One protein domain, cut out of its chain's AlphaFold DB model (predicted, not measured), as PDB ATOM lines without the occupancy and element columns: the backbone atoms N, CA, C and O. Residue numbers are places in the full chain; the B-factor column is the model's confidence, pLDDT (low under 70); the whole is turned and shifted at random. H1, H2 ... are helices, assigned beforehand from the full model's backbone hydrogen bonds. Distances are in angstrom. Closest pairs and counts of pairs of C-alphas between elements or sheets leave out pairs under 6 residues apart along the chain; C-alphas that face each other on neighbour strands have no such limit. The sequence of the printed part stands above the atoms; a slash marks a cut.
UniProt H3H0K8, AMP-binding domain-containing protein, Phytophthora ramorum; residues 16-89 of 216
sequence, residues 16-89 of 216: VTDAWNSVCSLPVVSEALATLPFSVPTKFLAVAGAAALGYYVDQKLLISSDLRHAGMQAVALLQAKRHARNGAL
ATOM      1  N   VAL A  16     -38.924  24.890 -52.157       51.31
ATOM      2  CA  VAL A  16     -38.338  25.116 -50.820       51.31
ATOM      3  C   VAL A  16     -38.786  26.470 -50.255       51.31
ATOM      4  O   VAL A  16     -39.079  26.584 -49.071       51.31
ATOM      5  N   THR A  17     -38.924  27.471 -51.126       56.16
ATOM      6  CA  THR A  17     -39.464  28.805 -50.848       56.16
ATOM      7  C   THR A  17     -40.939  28.818 -50.442       56.16
ATOM      8  O   THR A  17     -41.291  29.506 -49.487       56.16
ATOM      9  N   ASP A  18     -41.807  28.051 -51.101       62.22
ATOM     10  CA  ASP A  18     -43.245  28.013 -50.788       62.22
ATOM     11  C   ASP A  18     -43.524  27.238 -49.499       62.22
ATOM     12  O   ASP A  18     -44.303  27.681 -48.651       62.22
ATOM     13  N   ALA A  19     -42.825  26.117 -49.305       58.59
ATOM     14  CA  ALA A  19     -42.854  25.374 -48.051       58.59
ATOM     15  C   ALA A  19     -42.369  26.250 -46.885       58.59
ATOM     16  O   ALA A  19     -42.975  26.262 -45.814       58.59
ATOM     17  N   TRP A  20     -41.314  27.038 -47.116       57.72
ATOM     18  CA  TRP A  20     -40.753  27.967 -46.139       57.72
ATOM     19  C   TRP A  20     -41.710  29.103 -45.767       57.72
ATOM     20  O   TRP A  20     -41.893  29.392 -44.582       57.72
ATOM     21  N   ASN A  21     -42.358  29.717 -46.757       65.00
ATOM     22  CA  ASN A  21     -43.340  30.778 -46.526       65.00
ATOM     23  C   ASN A  21     -44.535  30.265 -45.710       65.00
ATOM     24  O   ASN A  21     -45.005  30.955 -44.806       65.00
ATOM     25  N   SER A  22     -44.963  29.027 -45.961       66.25
ATOM     26  CA  SER A  22     -46.026  28.374 -45.195       66.25
ATOM     27  C   SER A  22     -45.616  28.135 -43.733       66.25
ATOM     28  O   SER A  22     -46.366  28.468 -42.816       66.25
ATOM     29  N   VAL A  23     -44.381  27.680 -43.482       59.06
ATOM     30  CA  VAL A  23     -43.835  27.498 -42.119       59.06
ATOM     31  C   VAL A  23     -43.675  28.827 -41.370       59.06
ATOM     32  O   VAL A  23     -44.030  28.906 -40.198       59.06
ATOM     33  N   CYS A  24     -43.194  29.887 -42.026       61.66
ATOM     34  CA  CYS A  24     -43.044  31.213 -41.405       61.66
ATOM     35  C   CYS A  24     -44.382  31.884 -41.077       61.66
ATOM     36  O   CYS A  24     -44.438  32.749 -40.205       61.66
ATOM     37  N   SER A  25     -45.446  31.495 -41.781       64.38
ATOM     38  CA  SER A  25     -46.805  31.979 -41.532       64.38
ATOM     39  C   SER A  25     -47.492  31.283 -40.351       64.38
ATOM     40  O   SER A  25     -48.567  31.712 -39.931       64.38
ATOM     41  N   LEU A  26     -46.874  30.236 -39.782       67.69
ATOM     42  CA  LEU A  26     -47.390  29.582 -38.585       67.69
ATOM     43  C   LEU A  26     -47.299  30.542 -37.382       67.69
ATOM     44  O   LEU A  26     -46.212  31.056 -37.105       67.69
ATOM     45  N   PRO A  27     -48.395  30.744 -36.623       65.31
ATOM     46  CA  PRO A  27     -48.447  31.721 -35.531       65.31
ATOM     47  C   PRO A  27     -47.354  31.510 -34.476       65.31
ATOM     48  O   PRO A  27     -46.765  32.460 -33.974       65.31
ATOM     49  N   VAL A  28     -47.011  30.248 -34.199       59.09
ATOM     50  CA  VAL A  28     -45.970  29.890 -33.224       59.09
ATOM     51  C   VAL A  28     -44.570  30.345 -33.654       59.09
ATOM     52  O   VAL A  28     -43.716  30.620 -32.815       59.09
ATOM     53  N   VAL A  29     -44.323  30.435 -34.965       60.94
ATOM     54  CA  VAL A  29     -43.036  30.859 -35.524       60.94
ATOM     55  C   VAL A  29     -42.950  32.382 -35.526       60.94
ATOM     56  O   VAL A  29     -41.923  32.928 -35.130       60.94
ATOM     57  N   SER A  30     -44.022  33.080 -35.911       63.66
ATOM     58  CA  SER A  30     -44.036  34.547 -35.935       63.66
ATOM     59  C   SER A  30     -43.949  35.159 -34.532       63.66
ATOM     60  O   SER A  30     -43.198  36.115 -34.337       63.66
ATOM     61  N   GLU A  31     -44.627  34.573 -33.541       66.38
ATOM     62  CA  GLU A  31     -44.547  35.002 -32.139       66.38
ATOM     63  C   GLU A  31     -43.155  34.766 -31.545       66.38
ATOM     64  O   GLU A  31     -42.592  35.664 -30.922       66.38
ATOM     65  N   ALA A  32     -42.547  33.600 -31.792       62.84
ATOM     66  CA  ALA A  32     -41.198  33.302 -31.312       62.84
ATOM     67  C   ALA A  32     -40.155  34.277 -31.885       62.84
ATOM     68  O   ALA A  32     -39.288  34.764 -31.156       62.84
ATOM     69  N   LEU A  33     -40.263  34.622 -33.171       63.41
ATOM     70  CA  LEU A  33     -39.366  35.579 -33.825       63.41
ATOM     71  C   LEU A  33     -39.513  37.008 -33.289       63.41
ATOM     72  O   LEU A  33     -38.514  37.721 -33.203       63.41
ATOM     73  N   ALA A  34     -40.723  37.414 -32.894       67.25
ATOM     74  CA  ALA A  34     -40.997  38.744 -32.351       67.25
ATOM     75  C   ALA A  34     -40.406  38.975 -30.945       67.25
ATOM     76  O   ALA A  34     -40.248  40.119 -30.527       67.25
ATOM     77  N   THR A  35     -40.058  37.906 -30.221       69.56
ATOM     78  CA  THR A  35     -39.474  37.985 -28.866       69.56
ATOM     79  C   THR A  35     -37.950  38.144 -28.847       69.56
ATOM     80  O   THR A  35     -37.365  38.360 -27.784       69.56
ATOM     81  N   LEU A  36     -37.285  38.057 -30.005       70.31
ATOM     82  CA  LEU A  36     -35.833  38.193 -30.090       70.31
ATOM     83  C   LEU A  36     -35.418  39.678 -30.061       70.31
ATOM     84  O   LEU A  36     -35.942  40.475 -30.837       70.31
ATOM     85  N   PRO A  37     -34.422  40.072 -29.240       63.75
ATOM     86  CA  PRO A  37     -33.975  41.465 -29.131       63.75
ATOM     87  C   PRO A  37     -33.161  41.957 -30.349       63.75
ATOM     88  O   PRO A  37     -32.577  43.038 -30.309       63.75
ATOM     89  N   PHE A  38     -33.089  41.169 -31.426       68.69
ATOM     90  CA  PHE A  38     -32.360  41.465 -32.659       68.69
ATOM     91  C   PHE A  38     -33.054  40.834 -33.874       68.69
ATOM     92  O   PHE A  38     -33.637  39.754 -33.787       68.69
ATOM     93  N   SER A  39     -32.956  41.487 -35.037       66.62
ATOM     94  CA  SER A  39     -33.502  40.964 -36.293       66.62
ATOM     95  C   SER A  39     -32.599  39.871 -36.866       66.62
ATOM     96  O   SER A  39     -31.444  40.122 -37.210       66.62
ATOM     97  N   VAL A  40     -33.132  38.659 -37.013       64.06
ATOM     98  CA  VAL A  40     -32.430  37.551 -37.672       64.06
ATOM     99  C   VAL A  40     -32.714  37.608 -39.174       64.06
ATOM    100  O   VAL A  40     -33.879  37.522 -39.567       64.06
ATOM    101  N   PRO A  41     -31.696  37.740 -40.048       72.00
ATOM    102  CA  PRO A  41     -31.928  37.739 -41.487       72.00
ATOM    103  C   PRO A  41     -32.609  36.440 -41.937       72.00
ATOM    104  O   PRO A  41     -32.204  35.353 -41.528       72.00
ATOM    105  N   THR A  42     -33.584  36.543 -42.842       65.12
ATOM    106  CA  THR A  42     -34.463  35.441 -43.283       65.12
ATOM    107  C   THR A  42     -33.708  34.181 -43.716       65.12
ATOM    108  O   THR A  42     -34.138  33.066 -43.433       65.12
ATOM    109  N   LYS A  43     -32.531  34.344 -44.333       58.31
ATOM    110  CA  LYS A  43     -31.647  33.237 -44.732       58.31
ATOM    111  C   LYS A  43     -31.175  32.364 -43.560       58.31
ATOM    112  O   LYS A  43     -31.036  31.162 -43.732       58.31
ATOM    113  N   PHE A  44     -30.952  32.938 -42.377       58.47
ATOM    114  CA  PHE A  44     -30.522  32.181 -41.196       58.47
ATOM    115  C   PHE A  44     -31.684  31.416 -40.556       58.47
ATOM    116  O   PHE A  44     -31.494  30.295 -40.094       58.47
ATOM    117  N   LEU A  45     -32.894  31.979 -40.596       62.72
ATOM    118  CA  LEU A  45     -34.102  31.284 -40.151       62.72
ATOM    119  C   LEU A  45     -34.429  30.101 -41.063       62.72
ATOM    120  O   LEU A  45     -34.705  29.018 -40.555       62.72
ATOM    121  N   ALA A  46     -34.304  30.281 -42.384       68.44
ATOM    122  CA  ALA A  46     -34.504  29.218 -43.373       68.44
ATOM    123  C   ALA A  46     -33.621  27.998 -43.095       68.44
ATOM    124  O   ALA A  46     -34.092  26.862 -43.086       68.44
ATOM    125  N   VAL A  47     -32.347  28.245 -42.781       67.69
ATOM    126  CA  VAL A  47     -31.396  27.196 -42.402       67.69
ATOM    127  C   VAL A  47     -31.802  26.520 -41.090       67.69
ATOM    128  O   VAL A  47     -31.778  25.293 -41.011       67.69
ATOM    129  N   ALA A  48     -32.215  27.286 -40.077       67.69
ATOM    130  CA  ALA A  48     -32.620  26.738 -38.782       67.69
ATOM    131  C   ALA A  48     -33.879  25.859 -38.879       67.69
ATOM    132  O   ALA A  48     -33.902  24.760 -38.328       67.69
ATOM    133  N   GLY A  49     -34.907  26.298 -39.612       72.00
ATOM    134  CA  GLY A  49     -36.130  25.514 -39.787       72.00
ATOM    135  C   GLY A  49     -35.926  24.273 -40.658       72.00
ATOM    136  O   GLY A  49     -36.454  23.213 -40.328       72.00
ATOM    137  N   ALA A  50     -35.095  24.352 -41.704       74.62
ATOM    138  CA  ALA A  50     -34.699  23.177 -42.485       74.62
ATOM    139  C   ALA A  50     -33.920  22.158 -41.632       74.62
ATOM    140  O   ALA A  50     -34.184  20.959 -41.719       74.62
ATOM    141  N   ALA A  51     -33.012  22.620 -40.766       72.81
ATOM    142  CA  ALA A  51     -32.281  21.759 -39.838       72.81
ATOM    143  C   ALA A  51     -33.203  21.121 -38.785       72.81
ATOM    144  O   ALA A  51     -33.076  19.930 -38.516       72.81
ATOM    145  N   ALA A  52     -34.156  21.875 -38.228       76.50
ATOM    146  CA  ALA A  52     -35.125  21.363 -37.259       76.50
ATOM    147  C   ALA A  52     -36.066  20.319 -37.880       76.50
ATOM    148  O   ALA A  52     -36.315  19.280 -37.268       76.50
ATOM    149  N   LEU A  53     -36.545  20.552 -39.108       77.50
ATOM    150  CA  LEU A  53     -37.335  19.571 -39.852       77.50
ATOM    151  C   LEU A  53     -36.501  18.329 -40.178       77.50
ATOM    152  O   LEU A  53     -36.969  17.216 -39.965       77.50
ATOM    153  N   GLY A  54     -35.260  18.514 -40.636       75.75
ATOM    154  CA  GLY A  54     -34.320  17.420 -40.876       75.75
ATOM    155  C   GLY A  54     -34.075  16.583 -39.619       75.75
ATOM    156  O   GLY A  54     -34.157  15.362 -39.681       75.75
ATOM    157  N   TYR A  55     -33.873  17.229 -38.466       78.19
ATOM    158  CA  TYR A  55     -33.716  16.562 -37.173       78.19
ATOM    159  C   TYR A  55     -34.993  15.836 -36.733       78.19
ATOM    160  O   TYR A  55     -34.924  14.695 -36.293       78.19
ATOM    161  N   TYR A  56     -36.169  16.453 -36.883       79.19
ATOM    162  CA  TYR A  56     -37.449  15.819 -36.556       79.19
ATOM    163  C   TYR A  56     -37.715  14.586 -37.430       79.19
ATOM    164  O   TYR A  56     -38.142  13.547 -36.928       79.19
ATOM    165  N   VAL A  57     -37.438  14.684 -38.734       83.88
ATOM    166  CA  VAL A  57     -37.550  13.564 -39.676       83.88
ATOM    167  C   VAL A  57     -36.551  12.466 -39.321       83.88
ATOM    168  O   VAL A  57     -36.946  11.306 -39.264       83.88
ATOM    169  N   ASP A  58     -35.298  12.809 -39.016       84.31
ATOM    170  CA  ASP A  58     -34.285  11.841 -38.588       84.31
ATOM    171  C   ASP A  58     -34.653  11.166 -37.260       84.31
ATOM    172  O   ASP A  58     -34.531   9.955 -37.139       84.31
ATOM    173  N   GLN A  59     -35.195  11.899 -36.286       77.88
ATOM    174  CA  GLN A  59     -35.649  11.326 -35.016       77.88
ATOM    175  C   GLN A  59     -36.871  10.412 -35.202       77.88
ATOM    176  O   GLN A  59     -36.993   9.398 -34.515       77.88
ATOM    177  N   LYS A  60     -37.784  10.759 -36.120       81.62
ATOM    178  CA  LYS A  60     -39.010   9.992 -36.379       81.62
ATOM    179  C   LYS A  60     -38.769   8.762 -37.254       81.62
ATOM    180  O   LYS A  60     -39.463   7.764 -37.086       81.62
ATOM    181  N   LEU A  61     -37.830   8.846 -38.196       83.50
ATOM    182  CA  LEU A  61     -37.551   7.799 -39.184       83.50
ATOM    183  C   LEU A  61     -36.213   7.078 -38.960       83.50
ATOM    184  O   LEU A  61     -35.936   6.127 -39.676       83.50
ATOM    185  N   LEU A  62     -35.389   7.521 -38.004       85.19
ATOM    186  CA  LEU A  62     -34.085   6.946 -37.634       85.19
ATOM    187  C   LEU A  62     -33.103   6.765 -38.807       85.19
ATOM    188  O   LEU A  62     -32.168   5.970 -38.720       85.19
ATOM    189  N   ILE A  63     -33.253   7.544 -39.881       84.75
ATOM    190  CA  ILE A  63     -32.535   7.349 -41.151       84.75
ATOM    191  C   ILE A  63     -31.016   7.364 -40.952       84.75
ATOM    192  O   ILE A  63     -30.319   6.489 -41.461       84.75
ATOM    193  N   SER A  64     -30.473   8.317 -40.192       82.94
ATOM    194  CA  SER A  64     -29.026   8.407 -39.952       82.94
ATOM    195  C   SER A  64     -28.501   7.241 -39.120       82.94
ATOM    196  O   SER A  64     -27.374   6.785 -39.334       82.94
ATOM    197  N   SER A  65     -29.304   6.753 -38.172       85.31
ATOM    198  CA  SER A  65     -28.993   5.550 -37.403       85.31
ATOM    199  C   SER A  65     -28.959   4.345 -38.333       85.31
ATOM    200  O   SER A  65     -27.957   3.633 -38.364       85.31
ATOM    201  N   ASP A  66     -29.993   4.149 -39.143       88.56
ATOM    202  CA  ASP A  66     -30.104   3.008 -40.048       88.56
ATOM    203  C   ASP A  66     -29.002   3.015 -41.108       88.56
ATOM    204  O   ASP A  66     -28.354   1.994 -41.327       88.56
ATOM    205  N   LEU A  67     -28.688   4.177 -41.689       90.94
ATOM    206  CA  LEU A  67     -27.565   4.336 -42.615       90.94
ATOM    207  C   LEU A  67     -26.224   4.024 -41.950       90.94
ATOM    208  O   LEU A  67     -25.362   3.394 -42.565       90.94
ATOM    209  N   ARG A  68     -26.031   4.425 -40.688       90.19
ATOM    210  CA  ARG A  68     -24.817   4.097 -39.932       90.19
ATOM    211  C   ARG A  68     -24.726   2.598 -39.666       90.19
ATOM    212  O   ARG A  68     -23.664   2.022 -39.885       90.19
ATOM    213  N   HIS A  69     -25.810   1.959 -39.231       88.44
ATOM    214  CA  HIS A  69     -25.848   0.514 -38.999       88.44
ATOM    215  C   HIS A  69     -25.620  -0.266 -40.294       88.44
ATOM    216  O   HIS A  69     -24.753  -1.139 -40.326       88.44
ATOM    217  N   ALA A  70     -26.306   0.100 -41.376       91.19
ATOM    218  CA  ALA A  70     -26.129  -0.499 -42.693       91.19
ATOM    219  C   ALA A  70     -24.698  -0.304 -43.215       91.19
ATOM    220  O   ALA A  70     -24.079  -1.250 -43.700       91.19
ATOM    221  N   GLY A  71     -24.131   0.896 -43.057       93.00
ATOM    222  CA  GLY A  71     -22.745   1.190 -43.417       93.00
ATOM    223  C   GLY A  71     -21.741   0.349 -42.625       93.00
ATOM    224  O   GLY A  71     -20.850  -0.261 -43.214       93.00
ATOM    225  N   MET A  72     -21.904   0.250 -41.301       92.62
ATOM    226  CA  MET A  72     -21.055  -0.591 -40.448       92.62
ATOM    227  C   MET A  72     -21.160  -2.074 -40.823       92.62
ATOM    228  O   MET A  72     -20.136  -2.747 -40.928       92.62
ATOM    229  N   GLN A  73     -22.370  -2.577 -41.079       92.19
ATOM    230  CA  GLN A  73     -22.592  -3.953 -41.532       92.19
ATOM    231  C   GLN A  73     -21.943  -4.208 -42.894       92.19
ATOM    232  O   GLN A  73     -21.272  -5.222 -43.071       92.19
ATOM    233  N   ALA A  74     -22.079  -3.279 -43.843       93.12
ATOM    234  CA  ALA A  74     -21.451  -3.389 -45.154       93.12
ATOM    235  C   ALA A  74     -19.921  -3.463 -45.033       93.12
ATOM    236  O   ALA A  74     -19.297  -4.341 -45.629       93.12
ATOM    237  N   VAL A  75     -19.316  -2.598 -44.213       94.19
ATOM    238  CA  VAL A  75     -17.872  -2.629 -43.940       94.19
ATOM    239  C   VAL A  75     -17.459  -3.946 -43.279       94.19
ATOM    240  O   VAL A  75     -16.491  -4.563 -43.726       94.19
ATOM    241  N   ALA A  76     -18.200  -4.420 -42.275       89.81
ATOM    242  CA  ALA A  76     -17.921  -5.687 -41.601       89.81
ATOM    243  C   ALA A  76     -17.991  -6.882 -42.567       89.81
ATOM    244  O   ALA A  76     -17.096  -7.726 -42.575       89.81
ATOM    245  N   LEU A  77     -18.999  -6.927 -43.444       91.94
ATOM    246  CA  LEU A  77     -19.135  -7.967 -44.466       91.94
ATOM    247  C   LEU A  77     -17.998  -7.921 -45.493       91.94
ATOM    248  O   LEU A  77     -17.491  -8.970 -45.895       91.94
ATOM    249  N   LEU A  78     -17.575  -6.727 -45.919       93.56
ATOM    250  CA  LEU A  78     -16.434  -6.567 -46.822       93.56
ATOM    251  C   LEU A  78     -15.131  -7.054 -46.175       93.56
ATOM    252  O   LEU A  78     -14.352  -7.755 -46.825       93.56
ATOM    253  N   GLN A  79     -14.912  -6.731 -44.899       91.38
ATOM    254  CA  GLN A  79     -13.760  -7.209 -44.136       91.38
ATOM    255  C   GLN A  79     -13.798  -8.729 -43.967       91.38
ATOM    256  O   GLN A  79     -12.825  -9.395 -44.313       91.38
ATOM    257  N   ALA A  80     -14.930  -9.296 -43.541       87.88
ATOM    258  CA  ALA A  80     -15.101 -10.740 -43.396       87.88
ATOM    259  C   ALA A  80     -14.830 -11.481 -44.716       87.88
ATOM    260  O   ALA A  80     -14.066 -12.444 -44.740       87.88
ATOM    261  N   LYS A  81     -15.366 -10.985 -45.842       90.88
ATOM    262  CA  LYS A  81     -15.084 -11.541 -47.177       90.88
ATOM    263  C   LYS A  81     -13.604 -11.458 -47.539       90.88
ATOM    264  O   LYS A  81     -13.075 -12.388 -48.141       90.88
ATOM    265  N   ARG A  82     -12.927 -10.359 -47.200       92.94
ATOM    266  CA  ARG A  82     -11.487 -10.202 -47.444       92.94
ATOM    267  C   ARG A  82     -10.665 -11.188 -46.614       92.94
ATOM    268  O   ARG A  82      -9.762 -11.808 -47.161       92.94
ATOM    269  N   HIS A  83     -10.992 -11.356 -45.336       91.31
ATOM    270  CA  HIS A  83     -10.331 -12.322 -44.460       91.31
ATOM    271  C   HIS A  83     -10.529 -13.757 -44.953       91.31
ATOM    272  O   HIS A  83      -9.543 -14.464 -45.136       91.31
ATOM    273  N   ALA A  84     -11.763 -14.133 -45.304       87.56
ATOM    274  CA  ALA A  84     -12.060 -15.442 -45.878       87.56
ATOM    275  C   ALA A  84     -11.298 -15.695 -47.193       87.56
ATOM    276  O   ALA A  84     -10.725 -16.764 -47.378       87.56
ATOM    277  N   ARG A  85     -11.214 -14.698 -48.091       91.62
ATOM    278  CA  ARG A  85     -10.420 -14.797 -49.335       91.62
ATOM    279  C   ARG A  85      -8.926 -14.989 -49.090       91.62
ATOM    280  O   ARG A  85      -8.258 -15.581 -49.929       91.62
ATOM    281  N   ASN A  86      -8.416 -14.481 -47.975       92.75
ATOM    282  CA  ASN A  86      -7.019 -14.623 -47.583       92.75
ATOM    283  C   ASN A  86      -6.763 -15.893 -46.754       92.75
ATOM    284  O   ASN A  86      -5.643 -16.083 -46.295       92.75
ATOM    285  N   GLY A  87      -7.783 -16.732 -46.537       89.69
ATOM    286  CA  GLY A  87      -7.674 -17.932 -45.710       89.69
ATOM    287  C   GLY A  87      -7.487 -17.648 -44.218       89.69
ATOM    288  O   GLY A  87      -7.060 -18.543 -43.499       89.69
ATOM    289  N   ALA A  88      -7.787 -16.430 -43.754       92.50
ATOM    290  CA  ALA A  88      -7.662 -16.087 -42.343       92.50
ATOM    291  C   ALA A  88      -8.783 -16.744 -41.527       92.50
ATOM    292  O   ALA A  88      -9.965 -16.642 -41.875       92.50
ATOM    293  N   LEU A  89      -8.404 -17.375 -40.423       92.31
ATOM    294  CA  LEU A  89      -9.302 -17.958 -39.439       92.31
ATOM    295  C   LEU A  89      -9.673 -16.918 -38.375       92.31
ATOM    296  O   LEU A  89      -9.007 -15.896 -38.195       92.31
TER     297      LEU A  89
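Overview. This is residues 16 to 89 of the 216 residues of the protein "AMP-binding domain-containing protein" of Phytophthora ramorum (UniProt H3H0K8). Two long helices, H3 and H4, follow each other end to end with a wide corner between them and make most of a long, thin, angled rod; two short helices, H1 and H2, form a small loose head beside the first part of H3. The far part of H4 sticks out, with residues 67 to 79 of H4 standing free, as do residues 81 to 87, of which 81 to 85 belong to H4, and contacts between the helices are few. The printed part has 74 residues with four named helices, in the order H1, H2, H3, H4, and no named strand; the class is all helix. The whole is extended, with a radius of gyration of the C-alphas of 21.9 A and spans of 67 by 21 by 19 A.

Along the chain. Find C-alpha 16 at (-38.338, 25.116, -50.820), where the printed part begins; from there H1 runs over residues 16 to 24. After a tight link of 2 residues, look for H2 at residues 27 to 34. A short link of 7 residues then brings you to C-alpha 42 at (-34.463, 35.441, -43.283), where H3 begins; it covers residues 42 to 61, 28.1 A from first to last C-alpha. One residue, Leu 62, makes the tight link to H4, residues 63 to 85, which is 32.3 A long and ends with C-alpha 85 at (-10.420, -14.797, -49.335).

Arrangement. Begin with H1 and H2, which are close but not clearly touching: the closest C-alphas are those of Cys 24 and Ser 30, 6.5 A apart. Their lines are about perpendicular, at 84 degrees. H1 is also close to H3 but not clearly touching it, the closest C-alphas being those of Trp 20 and Ala 46 at 6.9 A, and these lines are about perpendicular too, at 89 degrees. H2 and H3 are apart, though they follow each other in the chain. Go on to the tight link at Leu 62: H3 and H4 are close but not clearly touching, with the C-alphas of Asp 58 and Ser 64 the closest at 6.4 A. They run the same way at a steep tilt of 61 degrees. H4 is apart from H1 and from H2. In H1, H2, H3 and H4 every O i to N i+4 pair is within hydrogen-bond range.

Size, cuts and confidence. The two C-alphas farthest apart are those of Ala 34 and Gly 87, at 67.1 A. The printed part has no cut, and it has no long link. Residues 34 to 41 stand free. Read the B-factor column for the model's confidence: the mean pLDDT of the printed part is 76.3, H4 has a mean of 90, and residues 16 to 35, 37 to 40 and 42 to 48 are under 70.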